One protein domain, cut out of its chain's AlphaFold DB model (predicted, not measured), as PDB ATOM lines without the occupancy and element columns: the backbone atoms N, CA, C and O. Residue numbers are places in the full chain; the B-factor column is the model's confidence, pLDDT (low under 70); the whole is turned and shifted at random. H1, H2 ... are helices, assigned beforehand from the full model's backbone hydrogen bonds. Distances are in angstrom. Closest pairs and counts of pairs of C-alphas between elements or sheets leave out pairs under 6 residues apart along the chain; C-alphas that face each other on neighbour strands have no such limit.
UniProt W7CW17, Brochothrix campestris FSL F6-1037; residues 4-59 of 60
ATOM      1  N   SER A   4     -15.752  19.083 -17.815       57.88
ATOM      2  CA  SER A   4     -16.322  20.009 -16.827       57.88
ATOM      3  C   SER A   4     -17.695  20.560 -17.234       57.88
ATOM      4  O   SER A   4     -18.595  20.663 -16.402       57.88
ATOM      5  N   ASP A   5     -17.886  20.848 -18.524       61.56
ATOM      6  CA  ASP A   5     -19.100  21.505 -19.026       61.56
ATOM      7  C   ASP A   5     -20.319  20.574 -19.046       61.56
ATOM      8  O   ASP A   5     -21.461  21.017 -18.900       61.56
ATOM      9  N   ASN A   6     -20.095  19.264 -19.167       80.69
ATOM     10  CA  ASN A   6     -21.175  18.287 -19.300       80.69
ATOM     11  C   ASN A   6     -21.948  18.081 -17.990       80.69
ATOM     12  O   ASN A   6     -23.176  17.948 -18.008       80.69
ATOM     13  N   VAL A   7     -21.256  18.090 -16.845       86.62
ATOM     14  CA  VAL A   7     -21.894  17.895 -15.531       86.62
ATOM     15  C   VAL A   7     -22.734  19.113 -15.161       86.62
ATOM     16  O   VAL A   7     -23.892  18.963 -14.773       86.62
ATOM     17  N   LEU A   8     -22.197  20.321 -15.353       89.12
ATOM     18  CA  LEU A   8     -22.920  21.565 -15.075       89.12
ATOM     19  C   LEU A   8     -24.119  21.751 -16.012       89.12
ATOM     20  O   LEU A   8     -25.193  22.143 -15.559       89.12
ATOM     21  N   SER A   9     -23.979  21.395 -17.293       91.88
ATOM     22  CA  SER A   9     -25.096  21.421 -18.248       91.88
ATOM     23  C   SER A   9     -26.208  20.444 -17.853       91.88
ATOM     24  O   SER A   9     -27.387  20.805 -17.860       91.88
ATOM     25  N   THR A  10     -25.842  19.227 -17.442       91.19
ATOM     26  CA  THR A  10     -26.794  18.224 -16.934       91.19
ATOM     27  C   THR A  10     -27.505  18.716 -15.678       91.19
ATOM     28  O   THR A  10     -28.730  18.618 -15.585       91.19
ATOM     29  N   LEU A  11     -26.761  19.309 -14.742       91.12
ATOM     30  CA  LEU A  11     -27.322  19.886 -13.525       91.12
ATOM     31  C   LEU A  11     -28.293  21.032 -13.855       91.12
ATOM     32  O   LEU A  11     -29.402  21.069 -13.330       91.12
ATOM     33  N   GLY A  12     -27.943  21.909 -14.798       92.75
ATOM     34  CA  GLY A  12     -28.827  22.977 -15.270       92.75
ATOM     35  C   GLY A  12     -30.116  22.459 -15.919       92.75
ATOM     36  O   GLY A  12     -31.188  23.037 -15.727       92.75
ATOM     37  N   MET A  13     -30.063  21.345 -16.656       94.75
ATOM     38  CA  MET A  13     -31.268  20.683 -17.176       94.75
ATOM     39  C   MET A  13     -32.119  20.072 -16.058       94.75
ATOM     40  O   MET A  13     -33.328  20.300 -16.027       94.75
ATOM     41  N   ALA A  14     -31.502  19.349 -15.119       93.31
ATOM     42  CA  ALA A  14     -32.200  18.746 -13.987       93.31
ATOM     43  C   ALA A  14     -32.864  19.804 -13.089       93.31
ATOM     44  O   ALA A  14     -33.986  19.597 -12.624       93.31
ATOM     45  N   MET A  15     -32.218  20.961 -12.907       94.12
ATOM     46  CA  MET A  15     -32.786  22.100 -12.188       94.12
ATOM     47  C   MET A  15     -34.051  22.618 -12.876       94.12
ATOM     48  O   MET A  15     -35.087  22.755 -12.229       94.12
ATOM     49  N   ARG A  16     -33.992  22.854 -14.196       95.44
ATOM     50  CA  ARG A  16     -35.145  23.325 -14.987       95.44
ATOM     51  C   ARG A  16     -36.304  22.328 -15.000       95.44
ATOM     52  O   ARG A  16     -37.453  22.742 -15.055       95.44
ATOM     53  N   ALA A  17     -36.007  21.034 -14.919       96.12
ATOM     54  CA  ALA A  17     -37.004  19.974 -14.820       96.12
ATOM     55  C   ALA A  17     -37.588  19.793 -13.401       96.12
ATOM     56  O   ALA A  17     -38.451  18.939 -13.212       96.12
ATOM     57  N   GLY A  18     -37.120  20.544 -12.395       93.62
ATOM     58  CA  GLY A  18     -37.577  20.409 -11.005       93.62
ATOM     59  C   GLY A  18     -37.089  19.132 -10.309       93.62
ATOM     60  O   GLY A  18     -37.690  18.691  -9.334       93.62
ATOM     61  N   MET A  19     -36.008  18.525 -10.807       93.56
ATOM     62  CA  MET A  19     -35.467  17.254 -10.306       93.56
ATOM     63  C   MET A  19     -34.334  17.430  -9.283       93.56
ATOM     64  O   MET A  19     -33.736  16.444  -8.859       93.56
ATOM     65  N   ILE A  20     -34.019  18.667  -8.889       94.00
ATOM     66  CA  ILE A  20     -32.988  18.967  -7.890       94.00
ATOM     67  C   ILE A  20     -33.642  19.395  -6.581       94.00
ATOM     68  O   ILE A  20     -34.376  20.379  -6.536       94.00
ATOM     69  N   THR A  21     -33.291  18.694  -5.506       93.50
ATOM     70  CA  THR A  21     -33.576  19.099  -4.128       93.50
ATOM     71  C   THR A  21     -32.310  19.714  -3.532       93.50
ATOM     72  O   THR A  21     -31.245  19.101  -3.586       93.50
ATOM     73  N   ALA A  22     -32.414  20.912  -2.956       91.38
ATOM     74  CA  ALA A  22     -31.302  21.611  -2.313       91.38
ATOM     75  C   ALA A  22     -31.621  21.933  -0.847       91.38
ATOM     76  O   ALA A  22     -32.780  22.128  -0.488       91.38
ATOM     77  N   GLY A  23     -30.579  22.022  -0.018       89.69
ATOM     78  CA  GLY A  23     -30.679  22.276   1.420       89.69
ATOM     79  C   GLY A  23     -30.551  21.001   2.257       89.69
ATOM     80  O   GLY A  23     -31.126  19.965   1.931       89.69
ATOM     81  N   GLU A  24     -29.792  21.092   3.350       88.88
ATOM     82  CA  GLU A  24     -29.395  19.951   4.192       88.88
ATOM     83  C   GLU A  24     -30.599  19.119   4.667       88.88
ATOM     84  O   GLU A  24     -30.638  17.906   4.469       88.88
ATOM     85  N   GLU A  25     -31.621  19.773   5.221       90.75
ATOM     86  CA  GLU A  25     -32.812  19.097   5.751       90.75
ATOM     87  C   GLU A  25     -33.640  18.411   4.653       90.75
ATOM     88  O   GLU A  25     -34.092  17.278   4.828       90.75
ATOM     89  N   PHE A  26     -33.811  19.064   3.500       92.69
ATOM     90  CA  PHE A  26     -34.603  18.526   2.391       92.69
ATOM     91  C   PHE A  26     -33.919  17.332   1.730       92.69
ATOM     92  O   PHE A  26     -34.577  16.336   1.429       92.69
ATOM     93  N   VAL A  27     -32.599  17.403   1.551       91.62
ATOM     94  CA  VAL A  27     -31.801  16.303   1.000       91.62
ATOM     95  C   VAL A  27     -31.861  15.087   1.918       91.62
ATOM     96  O   VAL A  27     -32.096  13.978   1.442       91.62
ATOM     97  N   ILE A  28     -31.727  15.278   3.234       90.25
ATOM     98  CA  ILE A  28     -31.850  14.181   4.206       90.25
ATOM     99  C   ILE A  28     -33.259  13.575   4.170       90.25
ATOM    100  O   ILE A  28     -33.405  12.350   4.194       90.25
ATOM    101  N   ALA A  29     -34.303  14.403   4.093       91.00
ATOM    102  CA  ALA A  29     -35.680  13.924   4.013       91.00
ATOM    103  C   ALA A  29     -35.949  13.113   2.733       91.00
ATOM    104  O   ALA A  29     -36.572  12.052   2.807       91.00
ATOM    105  N   ASP A  30     -35.470  13.577   1.575       91.12
ATOM    106  CA  ASP A  30     -35.623  12.875   0.294       91.12
ATOM    107  C   ASP A  30     -34.757  11.607   0.216       91.12
ATOM    108  O   ASP A  30     -35.185  10.612  -0.375       91.12
ATOM    109  N   ALA A  31     -33.578  11.598   0.840       87.12
ATOM    110  CA  ALA A  31     -32.733  10.410   0.937       87.12
ATOM    111  C   ALA A  31     -33.377   9.309   1.784       87.12
ATOM    112  O   ALA A  31     -33.464   8.169   1.338       87.12
ATOM    113  N   ARG A  32     -33.946   9.655   2.947       86.50
ATOM    114  CA  ARG A  32     -34.702   8.703   3.786       86.50
ATOM    115  C   ARG A  32     -35.927   8.116   3.086       86.50
ATOM    116  O   ARG A  32     -36.363   7.023   3.425       86.50
ATOM    117  N   LYS A  33     -36.497   8.849   2.128       89.75
ATOM    118  CA  LYS A  33     -37.624   8.404   1.294       89.75
ATOM    119  C   LYS A  33     -37.174   7.647   0.035       89.75
ATOM    120  O   LYS A  33     -38.004   7.396  -0.835       89.75
ATOM    121  N   SER A  34     -35.880   7.348  -0.114       85.12
ATOM    122  CA  SER A  34     -35.279   6.724  -1.307       85.12
ATOM    123  C   SER A  34     -35.546   7.476  -2.623       85.12
ATOM    124  O   SER A  34     -35.470   6.900  -3.720       85.12
ATOM    125  N   LYS A  35     -35.861   8.775  -2.522       88.50
ATOM    126  CA  LYS A  35     -36.139   9.677  -3.646       88.50
ATOM    127  C   LYS A  35     -34.855  10.312  -4.176       88.50
ATOM    128  O   LYS A  35     -34.710  10.449  -5.388       88.50
ATOM    129  N   ALA A  36     -33.910  10.643  -3.295       88.81
ATOM    130  CA  ALA A  36     -32.582  11.081  -3.713       88.81
ATOM    131  C   ALA A  36     -31.791   9.890  -4.282       88.81
ATOM    132  O   ALA A  36     -31.618   8.879  -3.608       88.81
ATOM    133  N   LYS A  37     -31.335  10.003  -5.537       88.12
ATOM    134  CA  LYS A  37     -30.518   8.974  -6.216       88.12
ATOM    135  C   LYS A  37     -29.028   9.301  -6.233       88.12
ATOM    136  O   LYS A  37     -28.203   8.401  -6.318       88.12
ATOM    137  N   LEU A  38     -28.700  10.586  -6.160       88.69
ATOM    138  CA  LEU A  38     -27.344  11.104  -6.096       88.69
ATOM    139  C   LEU A  38     -27.356  12.307  -5.158       88.69
ATOM    140  O   LEU A  38     -28.167  13.217  -5.336       88.69
ATOM    141  N   VAL A  39     -26.466  12.303  -4.172       89.69
ATOM    142  CA  VAL A  39     -26.256  13.428  -3.259       89.69
ATOM    143  C   VAL A  39     -24.847  13.951  -3.480       89.69
ATOM    144  O   VAL A  39     -23.888  13.186  -3.466       89.69
ATOM    145  N   ILE A  40     -24.736  15.256  -3.711       89.81
ATOM    146  CA  ILE A  40     -23.464  15.939  -3.943       89.81
ATOM    147  C   ILE A  40     -23.200  16.835  -2.736       89.81
ATOM    148  O   ILE A  40     -24.074  17.597  -2.324       89.81
ATOM    149  N   ILE A  41     -21.996  16.739  -2.176       90.75
ATOM    150  CA  ILE A  41     -21.532  17.573  -1.066       90.75
ATOM    151  C   ILE A  41     -20.330  18.371  -1.562       90.75
ATOM    152  O   ILE A  41     -19.483  17.840  -2.280       90.75
ATOM    153  N   ALA A  42     -20.263  19.647  -1.191       90.19
ATOM    154  CA  ALA A  42     -19.109  20.477  -1.493       90.19
ATOM    155  C   ALA A  42     -17.878  19.998  -0.706       90.19
ATOM    156  O   ALA A  42     -17.982  19.605   0.457       90.19
ATOM    157  N   THR A  43     -16.707  20.031  -1.334       90.69
ATOM    158  CA  THR A  43     -15.452  19.554  -0.726       90.69
ATOM    159  C   THR A  43     -14.994  20.402   0.460       90.69
ATOM    160  O   THR A  43     -14.225  19.931   1.289       90.69
ATOM    161  N   ASP A  44     -15.464  21.642   0.546       92.56
ATOM    162  CA  ASP A  44     -15.220  22.601   1.625       92.56
ATOM    163  C   ASP A  44     -16.343  22.617   2.681       92.56
ATOM    164  O   ASP A  44     -16.329  23.440   3.600       92.56
ATOM    165  N   ALA A  45     -17.318  21.704   2.592       90.94
ATOM    166  CA  ALA A  45     -18.360  21.578   3.600       90.94
ATOM    167  C   ALA A  45     -17.763  21.223   4.971       90.94
ATOM    168  O   ALA A  45     -16.827  20.428   5.076       90.94
ATOM    169  N   SER A  46     -18.348  21.757   6.046       94.12
ATOM    170  CA  SER A  46     -17.893  21.462   7.409       94.12
ATOM    171  C   SER A  46     -17.955  19.962   7.723       94.12
ATOM    172  O   SER A  46     -18.865  19.264   7.268       94.12
ATOM    173  N   GLU A  47     -17.062  19.467   8.586       92.38
ATOM    174  CA  GLU A  47     -17.113  18.070   9.047       92.38
ATOM    175  C   GLU A  47     -18.482  17.683   9.617       92.38
ATOM    176  O   GLU A  47     -18.932  16.549   9.459       92.38
ATOM    177  N   ARG A  48     -19.153  18.626  10.292       91.31
ATOM    178  CA  ARG A  48     -20.491  18.418  10.851       91.31
ATOM    179  C   ARG A  48     -21.498  18.097   9.748       91.31
ATOM    180  O   ARG A  48     -22.262  17.146   9.898       91.31
ATOM    181  N   THR A  49     -21.486  18.866   8.659       90.00
ATOM    182  CA  THR A  49     -22.364  18.662   7.496       90.00
ATOM    183  C   THR A  49     -22.039  17.342   6.800       90.00
ATOM    184  O   THR A  49     -22.952  16.556   6.545       90.00
ATOM    185  N   GLN A  50     -20.751  17.056   6.575       89.94
ATOM    186  CA  GLN A  50     -20.306  15.802   5.959       89.94
ATOM    187  C   GLN A  50     -20.788  14.589   6.765       89.94
ATOM    188  O   GLN A  50     -21.555  13.782   6.248       89.94
ATOM    189  N   LYS A  51     -20.456  14.516   8.064       89.50
ATOM    190  CA  LYS A  51     -20.861  13.419   8.967       89.50
ATOM    191  C   LYS A  51     -22.376  13.238   9.032       89.50
ATOM    192  O   LYS A  51     -22.862  12.114   9.173       89.50
ATOM    193  N   LYS A  52     -23.136  14.337   8.979       88.69
ATOM    194  CA  LYS A  52     -24.597  14.278   9.036       88.69
ATOM    195  C   LYS A  52     -25.179  13.663   7.768       88.69
ATOM    196  O   LYS A  52     -26.040  12.801   7.901       88.69
ATOM    197  N   ILE A  53     -24.729  14.075   6.582       87.69
ATOM    198  CA  ILE A  53     -25.212  13.499   5.318       87.69
ATOM    199  C   ILE A  53     -24.745  12.049   5.190       87.69
ATOM    200  O   ILE A  53     -25.571  11.169   4.968       87.69
ATOM    201  N   ASP A  54     -23.465  11.790   5.435       86.00
ATOM    202  CA  ASP A  54     -22.825  10.476   5.344       86.00
ATOM    203  C   ASP A  54     -23.575   9.389   6.138       86.00
ATOM    204  O   ASP A  54     -24.005   8.373   5.589       86.00
ATOM    205  N   ARG A  55     -23.893   9.671   7.410       82.62
ATOM    206  CA  ARG A  55     -24.685   8.774   8.269       82.62
ATOM    207  C   ARG A  55     -26.061   8.430   7.687       82.62
ATOM    208  O   ARG A  55     -26.578   7.352   7.960       82.62
ATOM    209  N   GLN A  56     -26.691   9.360   6.973       78.50
ATOM    210  CA  GLN A  56     -28.034   9.161   6.420       78.50
ATOM    211  C   GLN A  56     -28.000   8.446   5.065       78.50
ATOM    212  O   GLN A  56     -29.023   7.888   4.678       78.50
ATOM    213  N   MET A  57     -26.861   8.457   4.361       71.94
ATOM    214  CA  MET A  57     -26.700   7.795   3.061       71.94
ATOM    215  C   MET A  57     -26.243   6.336   3.184       71.94
ATOM    216  O   MET A  57     -26.685   5.514   2.393       71.94
ATOM    217  N   TYR A  58     -25.425   5.987   4.187       58.97
ATOM    218  CA  TYR A  58     -24.946   4.606   4.410       58.97
ATOM    219  C   TYR A  58     -26.009   3.611   4.909       58.97
ATOM    220  O   TYR A  58     -25.686   2.456   5.173       58.97
ATOM    221  N   PHE A  59     -27.257   4.046   5.096       49.38
ATOM    222  CA  PHE A  59     -28.340   3.207   5.625       49.38
ATOM    223  C   PHE A  59     -29.325   2.696   4.558       49.38
ATOM    224  O   PHE A  59     -30.363   2.137   4.914       49.38
TER     225      PHE A  59
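Overview. This is residues 4 to 59 of the 60 residues of a protein of Brochothrix campestris FSL F6-1037 (UniProt W7CW17). The longest helix, H1, stands away from a side-by-side pair, H2 and H3, which run the same way and are joined by a long loop, residues 33 to 46. The printed part has 56 residues with three named helices, in the order H1, H2, H3, and no named strand: all helix. It is only just compact, close to loose, with a radius of gyration of the C-alphas of 12.2 A and spans of 29 by 26 by 17 A.

Arrangement. Look first at H1, residues 4 to 16: it is apart from H2, residues 24 to 32, and from H3, residues 47 to 57. H2 and H3 touch, closest at the C-alphas of Ile 28 and Gln 56, 6.7 A, at a shallow tilt of 19 degrees, the same way. Every O i to N i+4 pair is within hydrogen-bond range in H2, 8 of 9 in H1 and 6 of 7 in H3.

Along the chain. Find C-alpha 4 at (-16.322, 20.009, -16.827); from there H1 runs 19.2 A to C-alpha 16. H2 measures 12.4 A; H3 runs 15.3 A to C-alpha 57 at (-26.700, 7.795, 3.061).

Size, cuts and confidence. The C-alphas of Asp 5 and Phe 59 are the farthest apart, 32.1 A. The printed part has no cut; the link H2 to H3 is long. Residues 4 to 5 and 58 to 59 have pLDDT under 70.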